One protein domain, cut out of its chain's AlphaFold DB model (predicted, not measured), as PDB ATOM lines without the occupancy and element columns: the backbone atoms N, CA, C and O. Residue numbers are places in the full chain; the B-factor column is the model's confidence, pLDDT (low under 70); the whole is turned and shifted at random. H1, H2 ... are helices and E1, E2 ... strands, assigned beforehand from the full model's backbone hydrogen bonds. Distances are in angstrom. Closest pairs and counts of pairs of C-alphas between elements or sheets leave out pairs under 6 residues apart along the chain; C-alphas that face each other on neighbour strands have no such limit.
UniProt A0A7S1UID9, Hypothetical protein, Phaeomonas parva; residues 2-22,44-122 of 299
ATOM      1  N   ALA A   2     -33.030 -13.280  42.817       95.62
ATOM      2  CA  ALA A   2     -32.429 -12.006  42.389       95.62
ATOM      3  C   ALA A   2     -31.007 -12.164  41.825       95.62
ATOM      4  O   ALA A   2     -30.731 -11.650  40.751       95.62
ATOM      5  N   GLU A   3     -30.136 -12.924  42.502       95.00
ATOM      6  CA  GLU A   3     -28.760 -13.143  42.028       95.00
ATOM      7  C   GLU A   3     -28.712 -13.794  40.645       95.00
ATOM      8  O   GLU A   3     -27.982 -13.337  39.779       95.00
ATOM      9  N   ILE A   4     -29.543 -14.818  40.426       96.12
ATOM     10  CA  ILE A   4     -29.607 -15.565  39.166       96.12
ATOM     11  C   ILE A   4     -30.052 -14.644  38.029       96.12
ATOM     12  O   ILE A   4     -29.348 -14.523  37.030       96.12
ATOM     13  N   LEU A   5     -31.187 -13.954  38.191       97.19
ATOM     14  CA  LEU A   5     -31.721 -13.066  37.152       97.19
ATOM     15  C   LEU A   5     -30.790 -11.880  36.893       97.19
ATOM     16  O   LEU A   5     -30.590 -11.489  35.745       97.19
ATOM     17  N   TRP A   6     -30.175 -11.342  37.952       96.38
ATOM     18  CA  TRP A   6     -29.168 -10.302  37.809       96.38
ATOM     19  C   TRP A   6     -27.988 -10.826  37.000       96.38
ATOM     20  O   TRP A   6     -27.613 -10.196  36.021       96.38
ATOM     21  N   ARG A   7     -27.432 -11.991  37.338       94.94
ATOM     22  CA  ARG A   7     -26.309 -12.600  36.612       94.94
ATOM     23  C   ARG A   7     -26.630 -12.840  35.136       94.94
ATOM     24  O   ARG A   7     -25.809 -12.502  34.292       94.94
ATOM     25  N   CYS A   8     -27.834 -13.327  34.828       95.75
ATOM     26  CA  CYS A   8     -28.282 -13.581  33.455       95.75
ATOM     27  C   CYS A   8     -28.230 -12.335  32.562       95.75
ATOM     28  O   CYS A   8     -28.028 -12.474  31.365       95.75
ATOM     29  N   ARG A   9     -28.369 -11.120  33.111       93.31
ATOM     30  CA  ARG A   9     -28.418  -9.874  32.321       93.31
ATOM     31  C   ARG A   9     -27.155  -9.570  31.491       93.31
ATOM     32  O   ARG A   9     -27.170  -8.646  30.680       93.31
ATOM     33  N   GLY A  10     -26.048 -10.272  31.744       85.38
ATOM     34  CA  GLY A  10     -24.737  -9.939  31.183       85.38
ATOM     35  C   GLY A  10     -24.199  -8.594  31.695       85.38
ATOM     36  O   GLY A  10     -24.619  -8.081  32.739       85.38
ATOM     37  N   ARG A  11     -23.235  -8.013  30.977       77.25
ATOM     38  CA  ARG A  11     -22.560  -6.762  31.370       77.25
ATOM     39  C   ARG A  11     -23.397  -5.501  31.151       77.25
ATOM     40  O   ARG A  11     -23.253  -4.556  31.925       77.25
ATOM     41  N   SER A  12     -24.277  -5.494  30.149       67.50
ATOM     42  CA  SER A  12     -24.929  -4.264  29.659       67.50
ATOM     43  C   SER A  12     -26.459  -4.330  29.599       67.50
ATOM     44  O   SER A  12     -27.090  -3.370  29.163       67.50
ATOM     45  N   GLY A  13     -27.069  -5.447  30.010       80.31
ATOM     46  CA  GLY A  13     -28.519  -5.637  29.986       80.31
ATOM     47  C   GLY A  13     -29.222  -5.230  31.284       80.31
ATOM     48  O   GLY A  13     -28.648  -5.270  32.374       80.31
ATOM     49  N   ALA A  14     -30.507  -4.887  31.170       89.50
ATOM     50  CA  ALA A  14     -31.429  -4.887  32.303       89.50
ATOM     51  C   ALA A  14     -31.864  -6.328  32.609       89.50
ATOM     52  O   ALA A  14     -32.008  -7.144  31.696       89.50
ATOM     53  N   ALA A  15     -32.119  -6.638  33.880       96.69
ATOM     54  CA  ALA A  15     -32.753  -7.908  34.215       96.69
ATOM     55  C   ALA A  15     -34.228  -7.890  33.772       96.69
ATOM     56  O   ALA A  15     -34.805  -6.837  33.487       96.69
ATOM     57  N   ALA A  16     -34.851  -9.059  33.720       97.69
ATOM     58  CA  ALA A  16     -36.267  -9.216  33.432       97.69
ATOM     59  C   ALA A  16     -36.939 -10.060  34.519       97.69
ATOM     60  O   ALA A  16     -36.367 -11.037  34.999       97.69
ATOM     61  N   VAL A  17     -38.169  -9.698  34.884       98.12
ATOM     62  CA  VAL A  17     -39.040 -10.499  35.755       98.12
ATOM     63  C   VAL A  17     -40.397 -10.633  35.081       98.12
ATOM     64  O   VAL A  17     -41.044  -9.631  34.779       98.12
ATOM     65  N   CYS A  18     -40.813 -11.871  34.845       97.12
ATOM     66  CA  CYS A  18     -42.085 -12.214  34.228       97.12
ATOM     67  C   CYS A  18     -43.087 -12.646  35.292       97.12
ATOM     68  O   CYS A  18     -42.779 -13.488  36.136       97.12
ATOM     69  N   ILE A  19     -44.299 -12.114  35.202       96.44
ATOM     70  CA  ILE A  19     -45.454 -12.574  35.972       96.44
ATOM     71  C   ILE A  19     -46.632 -12.817  35.030       96.44
ATOM     72  O   ILE A  19     -46.687 -12.274  33.927       96.44
ATOM     73  N   GLU A  20     -47.584 -13.633  35.471       93.94
ATOM     74  CA  GLU A  20     -48.822 -13.867  34.732       93.94
ATOM     75  C   GLU A  20     -49.798 -12.700  34.957       93.94
ATOM     76  O   GLU A  20     -50.197 -12.414  36.089       93.94
ATOM     77  N   GLY A  21     -50.166 -12.009  33.879       91.06
ATOM     78  CA  GLY A  21     -51.193 -10.973  33.869       91.06
ATOM     79  C   GLY A  21     -52.603 -11.535  33.679       91.06
ATOM     80  O   GLY A  21     -52.802 -12.674  33.262       91.06
ATOM     81  N   MET A  22     -53.614 -10.709  33.959       87.12
ATOM     82  CA  MET A  22     -55.018 -11.090  33.736       87.12
ATOM     83  C   MET A  22     -55.421 -11.011  32.258       87.12
ATOM     84  O   MET A  22     -56.267 -11.778  31.798       87.12
ATOM     85  N   HIS A  44     -41.431  -7.040  33.636       97.19
ATOM     86  CA  HIS A  44     -40.783  -5.940  34.338       97.19
ATOM     87  C   HIS A  44     -39.285  -5.925  34.019       97.19
ATOM     88  O   HIS A  44     -38.670  -6.987  33.910       97.19
ATOM     89  N   ARG A  45     -38.692  -4.733  33.884       97.25
ATOM     90  CA  ARG A  45     -37.290  -4.537  33.477       97.25
ATOM     91  C   ARG A  45     -36.514  -3.707  34.508       97.25
ATOM     92  O   ARG A  45     -36.293  -2.527  34.269       97.25
ATOM     93  N   PRO A  46     -36.138  -4.284  35.662       96.94
ATOM     94  CA  PRO A  46     -35.328  -3.567  36.635       96.94
ATOM     95  C   PRO A  46     -33.913  -3.301  36.102       96.94
ATOM     96  O   PRO A  46     -33.223  -4.213  35.630       96.94
ATOM     97  N   GLU A  47     -33.460  -2.059  36.236       94.75
ATOM     98  CA  GLU A  47     -32.162  -1.586  35.732       94.75
ATOM     99  C   GLU A  47     -31.055  -1.675  36.793       94.75
ATOM    100  O   GLU A  47     -29.872  -1.524  36.490       94.75
ATOM    101  N   SER A  48     -31.414  -1.959  38.050       95.69
ATOM    102  CA  SER A  48     -30.465  -2.139  39.153       95.69
ATOM    103  C   SER A  48     -30.757  -3.386  39.992       95.69
ATOM    104  O   SER A  48     -31.904  -3.807  40.145       95.69
ATOM    105  N   LYS A  49     -29.717  -3.954  40.621       95.62
ATOM    106  CA  LYS A  49     -29.862  -5.103  41.533       95.62
ATOM    107  C   LYS A  49     -30.786  -4.782  42.710       95.62
ATOM    108  O   LYS A  49     -31.533  -5.646  43.165       95.62
ATOM    109  N   SER A  50     -30.743  -3.535  43.187       97.19
ATOM    110  CA  SER A  50     -31.613  -3.047  44.261       97.19
ATOM    111  C   SER A  50     -33.075  -3.021  43.821       97.19
ATOM    112  O   SER A  50     -33.937  -3.493  44.555       97.19
ATOM    113  N   GLU A  51     -33.353  -2.511  42.621       97.56
ATOM    114  CA  GLU A  51     -34.703  -2.485  42.053       97.56
ATOM    115  C   GLU A  51     -35.235  -3.899  41.805       97.56
ATOM    116  O   GLU A  51     -36.349  -4.209  42.212       97.56
ATOM    117  N   LEU A  52     -34.417  -4.789  41.233       97.81
ATOM    118  CA  LEU A  52     -34.768  -6.199  41.047       97.81
ATOM    119  C   LEU A  52     -35.110  -6.878  42.378       97.81
ATOM    120  O   LEU A  52     -36.091  -7.612  42.474       97.81
ATOM    121  N   THR A  53     -34.309  -6.627  43.415       97.88
ATOM    122  CA  THR A  53     -34.549  -7.185  44.753       97.88
ATOM    123  C   THR A  53     -35.847  -6.644  45.349       97.88
ATOM    124  O   THR A  53     -36.638  -7.424  45.874       97.88
ATOM    125  N   ALA A  54     -36.101  -5.336  45.229       98.06
ATOM    126  CA  ALA A  54     -37.341  -4.723  45.700       98.06
ATOM    127  C   ALA A  54     -38.565  -5.272  44.952       98.06
ATOM    128  O   ALA A  54     -39.562  -5.616  45.581       98.06
ATOM    129  N   LEU A  55     -38.467  -5.428  43.630       98.12
ATOM    130  CA  LEU A  55     -39.521  -5.986  42.789       98.12
ATOM    131  C   LEU A  55     -39.854  -7.433  43.173       98.12
ATOM    132  O   LEU A  55     -41.022  -7.770  43.330       98.12
ATOM    133  N   LEU A  56     -38.846  -8.284  43.371       97.38
ATOM    134  CA  LEU A  56     -39.050  -9.677  43.793       97.38
ATOM    135  C   LEU A  56     -39.606  -9.801  45.221       97.38
ATOM    136  O   LEU A  56     -40.127 -10.858  45.572       97.38
ATOM    137  N   ALA A  57     -39.493  -8.753  46.040       97.31
ATOM    138  CA  ALA A  57     -40.086  -8.694  47.372       97.31
ATOM    139  C   ALA A  57     -41.562  -8.247  47.363       97.31
ATOM    140  O   ALA A  57     -42.232  -8.366  48.389       97.31
ATOM    141  N   VAL A  58     -42.084  -7.759  46.230       97.69
ATOM    142  CA  VAL A  58     -43.505  -7.411  46.083       97.69
ATOM    143  C   VAL A  58     -44.354  -8.686  46.233       97.69
ATOM    144  O   VAL A  58     -44.102  -9.653  45.508       97.69
ATOM    145  N   PRO A  59     -45.351  -8.730  47.142       96.75
ATOM    146  CA  PRO A  59     -46.128  -9.941  47.429       96.75
ATOM    147  C   PRO A  59     -46.785 -10.576  46.205       96.75
ATOM    148  O   PRO A  59     -46.820 -11.798  46.091       96.75
ATOM    149  N   GLU A  60     -47.277  -9.765  45.274       95.12
ATOM    150  CA  GLU A  60     -47.908 -10.220  44.040       95.12
ATOM    151  C   GLU A  60     -46.897 -10.915  43.117       95.12
ATOM    152  O   GLU A  60     -47.181 -11.990  42.588       95.12
ATOM    153  N   VAL A  61     -45.694 -10.346  42.980       96.50
ATOM    154  CA  VAL A  61     -44.602 -10.910  42.167       96.50
ATOM    155  C   VAL A  61     -44.077 -12.190  42.803       96.50
ATOM    156  O   VAL A  61     -44.003 -13.233  42.152       96.50
ATOM    157  N   LEU A  62     -43.761 -12.141  44.098       95.69
ATOM    158  CA  LEU A  62     -43.289 -13.304  44.841       95.69
ATOM    159  C   LEU A  62     -44.336 -14.424  44.844       95.69
ATOM    160  O   LEU A  62     -43.999 -15.596  44.674       95.69
ATOM    161  N   GLY A  63     -45.606 -14.059  45.009       95.25
ATOM    162  CA  GLY A  63     -46.739 -14.972  44.978       95.25
ATOM    163  C   GLY A  63     -46.928 -15.628  43.613       95.25
ATOM    164  O   GLY A  63     -47.220 -16.820  43.566       95.25
ATOM    165  N   ALA A  64     -46.718 -14.902  42.512       94.25
ATOM    166  CA  ALA A  64     -46.756 -15.472  41.165       94.25
ATOM    167  C   ALA A  64     -45.649 -16.520  40.948       94.25
ATOM    168  O   ALA A  64     -45.901 -17.566  40.353       94.25
ATOM    169  N   LEU A  65     -44.448 -16.276  41.481       95.06
ATOM    170  CA  LEU A  65     -43.295 -17.170  41.321       95.06
ATOM    171  C   LEU A  65     -43.300 -18.380  42.270       95.06
ATOM    172  O   LEU A  65     -42.650 -19.377  41.971       95.06
ATOM    173  N   ARG A  66     -44.000 -18.313  43.411       94.25
ATOM    174  CA  ARG A  66     -43.959 -19.357  44.460       94.25
ATOM    175  C   ARG A  66     -45.258 -20.134  44.652       94.25
ATOM    176  O   ARG A  66     -45.318 -20.992  45.529       94.25
ATOM    177  N   ARG A  67     -46.316 -19.830  43.898       92.94
ATOM    178  CA  ARG A  67     -47.602 -20.528  44.040       92.94
ATOM    179  C   ARG A  67     -47.428 -22.018  43.691       92.94
ATOM    180  O   ARG A  67     -47.067 -22.290  42.550       92.94
ATOM    181  N   PRO A  68     -47.756 -22.966  44.594       88.75
ATOM    182  CA  PRO A  68     -47.531 -24.400  44.359       88.75
ATOM    183  C   PRO A  68     -48.217 -24.960  43.106       88.75
ATOM    184  O   PRO A  68     -47.700 -25.855  42.457       88.75
ATOM    185  N   THR A  69     -49.382 -24.417  42.748       89.06
ATOM    186  CA  THR A  69     -50.167 -24.817  41.568       89.06
ATOM    187  C   THR A  69     -50.049 -23.828  40.405       89.06
ATOM    188  O   THR A  69     -50.877 -23.836  39.497       89.06
ATOM    189  N   GLY A  70     -49.082 -22.908  40.470       91.38
ATOM    190  CA  GLY A  70     -48.871 -21.878  39.457       91.38
ATOM    191  C   GLY A  70     -47.748 -22.213  38.480       91.38
ATOM    192  O   GLY A  70     -47.075 -23.233  38.576       91.38
ATOM    193  N   HIS A  71     -47.494 -21.279  37.570       94.81
ATOM    194  CA  HIS A  71     -46.458 -21.385  36.544       94.81
ATOM    195  C   HIS A  71     -45.090 -20.858  37.012       94.81
ATOM    196  O   HIS A  71     -44.297 -20.398  36.197       94.81
ATOM    197  N   GLY A  72     -44.809 -20.874  38.320       95.56
ATOM    198  CA  GLY A  72     -43.677 -20.156  38.917       95.56
ATOM    199  C   GLY A  72     -42.315 -20.518  38.319       95.56
ATOM    200  O   GLY A  72     -41.529 -19.629  37.998       95.56
ATOM    201  N   ILE A  73     -42.075 -21.811  38.082       93.31
ATOM    202  CA  ILE A  73     -40.846 -22.308  37.446       93.31
ATOM    203  C   ILE A  73     -40.748 -21.811  36.000       93.31
ATOM    204  O   ILE A  73     -39.724 -21.252  35.615       93.31
ATOM    205  N   ALA A  74     -41.820 -21.947  35.214       95.00
ATOM    206  CA  ALA A  74     -41.852 -21.477  33.829       95.00
ATOM    207  C   ALA A  74     -41.632 -19.956  33.746       95.00
ATOM    208  O   ALA A  74     -40.786 -19.493  32.985       95.00
ATOM    209  N   LEU A  75     -42.317 -19.177  34.590       97.25
ATOM    210  CA  LEU A  75     -42.145 -17.727  34.702       97.25
ATOM    211  C   LEU A  75     -40.705 -17.352  35.066       97.25
ATOM    212  O   LEU A  75     -40.149 -16.411  34.496       97.25
ATOM    213  N   PHE A  76     -40.081 -18.086  35.986       97.56
ATOM    214  CA  PHE A  76     -38.702 -17.841  36.391       97.56
ATOM    215  C   PHE A  76     -37.700 -18.165  35.273       97.56
ATOM    216  O   PHE A  76     -36.798 -17.368  35.017       97.56
ATOM    217  N   VAL A  77     -37.891 -19.272  34.551       97.06
ATOM    218  CA  VAL A  77     -37.062 -19.632  33.388       97.06
ATOM    219  C   VAL A  77     -37.207 -18.596  32.272       97.06
ATOM    220  O   VAL A  77     -36.203 -18.109  31.757       97.06
ATOM    221  N   ILE A  78     -38.432 -18.168  31.949       97.00
ATOM    222  CA  ILE A  78     -38.666 -17.106  30.957       97.00
ATOM    223  C   ILE A  78     -38.020 -15.791  31.415       97.00
ATOM    224  O   ILE A  78     -37.411 -15.090  30.609       97.00
ATOM    225  N   SER A  79     -38.069 -15.477  32.712       98.06
ATOM    226  CA  SER A  79     -37.373 -14.316  33.285       98.06
ATOM    227  C   SER A  79     -35.859 -14.389  33.073       98.06
ATOM    228  O   SER A  79     -35.252 -13.384  32.703       98.06
ATOM    229  N   ALA A  80     -35.242 -15.559  33.256       97.88
ATOM    230  CA  ALA A  80     -33.814 -15.763  33.009       97.88
ATOM    231  C   ALA A  80     -33.467 -15.606  31.517       97.88
ATOM    232  O   ALA A  80     -32.542 -14.863  31.182       97.88
ATOM    233  N   ILE A  81     -34.263 -16.207  30.624       96.81
ATOM    234  CA  ILE A  81     -34.105 -16.085  29.165       96.81
ATOM    235  C   ILE A  81     -34.226 -14.625  28.720       96.81
ATOM    236  O   ILE A  81     -33.406 -14.146  27.943       96.81
ATOM    237  N   LEU A  82     -35.226 -13.888  29.214       96.31
ATOM    238  CA  LEU A  82     -35.417 -12.478  28.864       96.31
ATOM    239  C   LEU A  82     -34.381 -11.553  29.505       96.31
ATOM    240  O   LEU A  82     -34.092 -10.507  28.925       96.31
ATOM    241  N   SER A  83     -33.831 -11.926  30.664       96.62
ATOM    242  CA  SER A  83     -32.706 -11.211  31.274       96.62
ATOM    243  C   SER A  83     -31.469 -11.349  30.392       96.62
ATOM    244  O   SER A  83     -30.850 -10.345  30.065       96.62
ATOM    245  N   ARG A  84     -31.155 -12.572  29.944       94.81
ATOM    246  CA  ARG A  84     -30.035 -12.834  29.029       94.81
ATOM    247  C   ARG A  84     -30.251 -12.253  27.636       94.81
ATOM    248  O   ARG A  84     -29.311 -11.770  27.018       94.81
ATOM    249  N   GLY A  85     -31.495 -12.261  27.174       93.12
ATOM    250  CA  GLY A  85     -31.883 -11.930  25.812       93.12
ATOM    251  C   GLY A  85     -32.007 -13.204  24.968       93.12
ATOM    252  O   GLY A  85     -31.032 -13.942  24.857       93.12
ATOM    253  N   PRO A  86     -33.155 -13.474  24.317       90.94
ATOM    254  CA  PRO A  86     -33.348 -14.707  23.546       90.94
ATOM    255  C   PRO A  86     -32.297 -14.931  22.450       90.94
ATOM    256  O   PRO A  86     -31.796 -16.039  22.302       90.94
ATOM    257  N   MET A  87     -31.913 -13.875  21.724       86.75
ATOM    258  CA  MET A  87     -30.856 -13.966  20.707       86.75
ATOM    259  C   MET A  87     -29.485 -14.246  21.323       86.75
ATOM    260  O   MET A  87     -28.692 -14.971  20.733       86.75
ATOM    261  N   GLN A  88     -29.225 -13.716  22.519       89.56
ATOM    262  CA  GLN A  88     -27.991 -13.995  23.241       89.56
ATOM    263  C   GLN A  88     -27.948 -15.442  23.724       89.56
ATOM    264  O   GLN A  88     -26.932 -16.096  23.563       89.56
ATOM    265  N   VAL A  89     -29.057 -15.971  24.247       92.25
ATOM    266  CA  VAL A  89     -29.160 -17.393  24.602       92.25
ATOM    267  C   VAL A  89     -28.833 -18.259  23.385       92.25
ATOM    268  O   VAL A  89     -28.015 -19.159  23.483       92.25
ATOM    269  N   LEU A  90     -29.388 -17.949  22.213       88.06
ATOM    270  CA  LEU A  90     -29.082 -18.690  20.983       88.06
ATOM    271  C   LEU A  90     -27.603 -18.594  20.571       88.06
ATOM    272  O   LEU A  90     -27.057 -19.566  20.053       88.06
ATOM    273  N   LEU A  91     -26.953 -17.449  20.800       85.56
ATOM    274  CA  LEU A  91     -25.511 -17.281  20.588       85.56
ATOM    275  C   LEU A  91     -24.672 -18.072  21.584       85.56
ATOM    276  O   LEU A  91     -23.677 -18.667  21.185       85.56
ATOM    277  N   ASP A  92     -25.066 -18.094  22.853       89.25
ATOM    278  CA  ASP A  92     -24.387 -18.860  23.898       89.25
ATOM    279  C   ASP A  92     -24.378 -20.360  23.550       89.25
ATOM    280  O   ASP A  92     -23.379 -21.045  23.765       89.25
ATOM    281  N   MET A  93     -25.474 -20.841  22.952       87.44
ATOM    282  CA  MET A  93     -25.645 -22.219  22.478       87.44
ATOM    283  C   MET A  93     -24.916 -22.497  21.148       87.44
ATOM    284  O   MET A  93     -24.793 -23.653  20.730       87.44
ATOM    285  N   LYS A  94     -24.437 -21.456  20.448       73.19
ATOM    286  CA  LYS A  94     -23.710 -21.574  19.175       73.19
ATOM    287  C   LYS A  94     -22.309 -22.128  19.461       73.19
ATOM    288  O   LYS A  94     -21.376 -21.387  19.759       73.19
ATOM    289  N   GLY A  95     -22.200 -23.451  19.411       58.09
ATOM    290  CA  GLY A  95     -21.024 -24.225  19.824       58.09
ATOM    291  C   GLY A  95     -21.368 -25.634  20.324       58.09
ATOM    292  O   GLY A  95     -20.464 -26.446  20.512       58.09
ATOM    293  N   GLY A  96     -22.658 -25.941  20.520       56.66
ATOM    294  CA  GLY A  96     -23.128 -27.312  20.719       56.66
ATOM    295  C   GLY A  96     -22.837 -28.180  19.489       56.66
ATOM    296  O   GLY A  96     -23.076 -27.767  18.354       56.66
ATOM    297  N   LEU A  97     -22.307 -29.383  19.715       51.31
ATOM    298  CA  LEU A  97     -21.813 -30.289  18.667       51.31
ATOM    299  C   LEU A  97     -22.931 -30.913  17.807       51.31
ATOM    300  O   LEU A  97     -22.649 -31.534  16.784       51.31
ATOM    301  N   ASP A  98     -24.197 -30.729  18.187       55.47
ATOM    302  CA  ASP A  98     -25.272 -31.619  17.747       55.47
ATOM    303  C   ASP A  98     -25.982 -31.188  16.455       55.47
ATOM    304  O   ASP A  98     -26.878 -31.891  15.988       55.47
ATOM    305  N   GLY A  99     -25.624 -30.042  15.857       57.09
ATOM    306  CA  GLY A  99     -26.173 -29.565  14.571       57.09
ATOM    307  C   GLY A  99     -27.703 -29.371  14.524       57.09
ATOM    308  O   GLY A  99     -28.256 -29.008  13.484       57.09
ATOM    309  N   GLY A 100     -28.399 -29.629  15.633       65.12
ATOM    310  CA  GLY A 100     -29.839 -29.508  15.792       65.12
ATOM    311  C   GLY A 100     -30.268 -28.084  16.122       65.12
ATOM    312  O   GLY A 100     -29.458 -27.212  16.434       65.12
ATOM    313  N   SER A 101     -31.581 -27.835  16.075       72.38
ATOM    314  CA  SER A 101     -32.107 -26.565  16.566       72.38
ATOM    315  C   SER A 101     -31.864 -26.447  18.078       72.38
ATOM    316  O   SER A 101     -32.154 -27.404  18.801       72.38
ATOM    317  N   PRO A 102     -31.366 -25.297  18.568       79.38
ATOM    318  CA  PRO A 102     -31.122 -25.092  19.991       79.38
ATOM    319  C   PRO A 102     -32.430 -25.224  20.775       79.38
ATOM    320  O   PRO A 102     -33.439 -24.596  20.436       79.38
ATOM    321  N   LYS A 103     -32.423 -26.056  21.818       87.69
ATOM    322  CA  LYS A 103     -33.572 -26.304  22.696       87.69
ATOM    323  C   LYS A 103     -33.118 -26.260  24.145       87.69
ATOM    324  O   LYS A 103     -32.167 -26.929  24.505       87.69
ATOM    325  N   LEU A 104     -33.841 -25.508  24.974       92.12
ATOM    326  CA  LEU A 104     -33.576 -25.456  26.416       92.12
ATOM    327  C   LEU A 104     -34.221 -26.619  27.186       92.12
ATOM    328  O   LEU A 104     -33.807 -26.921  28.305       92.12
ATOM    329  N   ILE A 105     -35.224 -27.257  26.579       91.75
ATOM    330  CA  ILE A 105     -35.900 -28.453  27.080       91.75
ATOM    331  C   ILE A 105     -35.693 -29.572  26.063       91.75
ATOM    332  O   ILE A 105     -36.041 -29.428  24.886       91.75
ATOM    333  N   GLU A 106     -35.110 -30.669  26.520       85.81
ATOM    334  CA  GLU A 106     -34.782 -31.827  25.702       85.81
ATOM    335  C   GLU A 106     -35.976 -32.774  25.524       85.81
ATOM    336  O   GLU A 106     -37.094 -32.553  26.003       85.81
ATOM    337  N   THR A 107     -35.738 -33.870  24.802       81.50
ATOM    338  CA  THR A 107     -36.689 -34.980  24.748       81.50
ATOM    339  C   THR A 107     -37.030 -35.463  26.159       81.50
ATOM    340  O   THR A 107     -36.182 -35.436  27.045       81.50
ATOM    341  N   HIS A 108     -38.270 -35.912  26.368       83.12
ATOM    342  CA  HIS A 108     -38.779 -36.333  27.683       83.12
ATOM    343  C   HIS A 108     -38.897 -35.208  28.732       83.12
ATOM    344  O   HIS A 108     -39.155 -35.495  29.895       83.12
ATOM    345  N   ASN A 109     -38.824 -33.936  28.314       83.75
ATOM    346  CA  ASN A 109     -39.012 -32.745  29.154       83.75
ATOM    347  C   ASN A 109     -37.907 -32.492  30.195       83.75
ATOM    348  O   ASN A 109     -38.148 -31.800  31.185       83.75
ATOM    349  N   TYR A 110     -36.699 -33.010  29.969       87.25
ATOM    350  CA  TYR A 110     -35.545 -32.696  30.811       87.25
ATOM    351  C   TYR A 110     -34.963 -31.318  30.492       87.25
ATOM    352  O   TYR A 110     -35.026 -30.839  29.357       87.25
ATOM    353  N   ALA A 111     -34.396 -30.670  31.509       91.25
ATOM    354  CA  ALA A 111     -33.620 -29.454  31.317       91.25
ATOM    355  C   ALA A 111     -32.313 -29.791  30.587       91.25
ATOM    356  O   ALA A 111     -31.570 -30.660  31.035       91.25
ATOM    357  N   SER A 112     -32.044 -29.076  29.495       93.00
ATOM    358  CA  SER A 112     -30.745 -29.123  28.813       93.00
ATOM    359  C   SER A 112     -29.618 -28.585  29.701       93.00
ATOM    360  O   SER A 112     -29.863 -27.785  30.618       93.00
ATOM    361  N   GLN A 113     -28.371 -28.946  29.390       93.12
ATOM    362  CA  GLN A 113     -27.201 -28.396  30.080       93.12
ATOM    363  C   GLN A 113     -27.128 -26.867  29.942       93.12
ATOM    364  O   GLN A 113     -26.730 -26.173  30.877       93.12
ATOM    365  N   GLU A 114     -27.572 -26.315  28.816       94.62
ATOM    366  CA  GLU A 114     -27.613 -24.880  28.546       94.62
ATOM    367  C   GLU A 114     -28.616 -24.157  29.443       94.62
ATOM    368  O   GLU A 114     -28.331 -23.063  29.934       94.62
ATOM    369  N   LEU A 115     -29.769 -24.773  29.725       96.12
ATOM    370  CA  LEU A 115     -30.721 -24.237  30.696       96.12
ATOM    371  C   LEU A 115     -30.142 -24.269  32.117       96.12
ATOM    372  O   LEU A 115     -30.268 -23.288  32.854       96.12
ATOM    373  N   VAL A 116     -29.478 -25.363  32.495       96.00
ATOM    374  CA  VAL A 116     -28.803 -25.474  33.799       96.00
ATOM    375  C   VAL A 116     -27.719 -24.402  33.931       96.00
ATOM    376  O   VAL A 116     -27.704 -23.648  34.907       96.00
ATOM    377  N   ASN A 117     -26.867 -24.255  32.918       96.56
ATOM    378  CA  ASN A 117     -25.794 -23.266  32.898       96.56
ATOM    379  C   ASN A 117     -26.327 -21.830  32.858       96.56
ATOM    380  O   ASN A 117     -25.765 -20.965  33.531       96.56
ATOM    381  N   LEU A 118     -27.453 -21.562  32.193       96.94
ATOM    382  CA  LEU A 118     -28.102 -20.252  32.255       96.94
ATOM    383  C   LEU A 118     -28.453 -19.884  33.705       96.94
ATOM    384  O   LEU A 118     -28.157 -18.775  34.152       96.94
ATOM    385  N   LEU A 119     -29.015 -20.819  34.474       97.19
ATOM    386  CA  LEU A 119     -29.394 -20.581  35.870       97.19
ATOM    387  C   LEU A 119     -28.182 -20.529  36.824       97.19
ATOM    388  O   LEU A 119     -28.166 -19.725  37.765       97.19
ATOM    389  N   LEU A 120     -27.152 -21.345  36.588       96.38
ATOM    390  CA  LEU A 120     -25.956 -21.423  37.441       96.38
ATOM    391  C   LEU A 120     -24.905 -20.352  37.137       96.38
ATOM    392  O   LEU A 120     -24.264 -19.838  38.055       96.38
ATOM    393  N   CYS A 121     -24.761 -19.975  35.871       95.38
ATOM    394  CA  CYS A 121     -23.644 -19.177  35.359       95.38
ATOM    395  C   CYS A 121     -24.103 -17.867  34.710       95.38
ATOM    396  O   CYS A 121     -23.323 -16.922  34.630       95.38
ATOM    397  N   GLY A 122     -25.379 -17.754  34.330       94.88
ATOM    398  CA  GLY A 122     -25.923 -16.574  33.650       94.88
ATOM    399  C   GLY A 122     -25.709 -16.568  32.134       94.88
ATOM    400  O   GLY A 122     -26.092 -15.599  31.490       94.88
TER     401      GLY A 122
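Overview. This is residues 2 to 22 and 44 to 122 of the 299 residues of the protein "Hypothetical protein" of Phaeomonas parva (UniProt A0A7S1UID9). Short helices at steep angles surround H4, the longest helix, which runs through the middle of the domain with the lone strand E1 beside it. H2 and H3 lie toward one end of the longest axis; H5 and the unnamed residues 93 to 112 lie toward the other. The printed part has 100 residues, with six named helices and one named strand in the order H1, E1, H2, H3, H4, H5, H6, and is mostly helix. It is compact, with a radius of gyration of the C-alphas of 14.0 A and spans of 43 by 34 by 23 A.

Arrangement. H1, residues 2 to 8, touches H2, residues 49 to 56, at a steep tilt of 62 degrees, with C-alphas 2 and 53 closest at 5.8 A. H1 touches residues 79 to 84 alone of H4, residues 72 to 84, at 46 degrees; C-alphas 8 and 84 are closest, 4.8 A apart. H1 also touches H6, residues 113 to 121, with C-alphas 4 and 119 closest at 6.0 A. E1, residues 17 to 20, pairs with no named strand; its closest C-alpha to H4 is that of Val 17, 4.8 A from that of Ser 79. H3, residues 59 to 66, touches residues 72 to 76 alone of H4, about perpendicular at 80 degrees, with C-alphas 65 and 72 closest at 3.9 A. H5, residues 86 to 92, is near H6. In the six helices every O i to N i+4 pair is within hydrogen-bond range.

Along the chain. H1 begins at C-alpha 2, (-32.429, -12.006, 42.389). H4 is 18.4 A long and H6 11.2 A, ending at C-alpha 121, (-23.644, -19.177, 35.359).

Size, cuts and confidence. The farthest C-alphas, 59 and 99, are 43.2 A apart. Residues 23 to 43 are not printed; the gap is 15.1 A. The link from H5 to H6 is long. Residue 12 and residues 95 to 100 have pLDDT under 70.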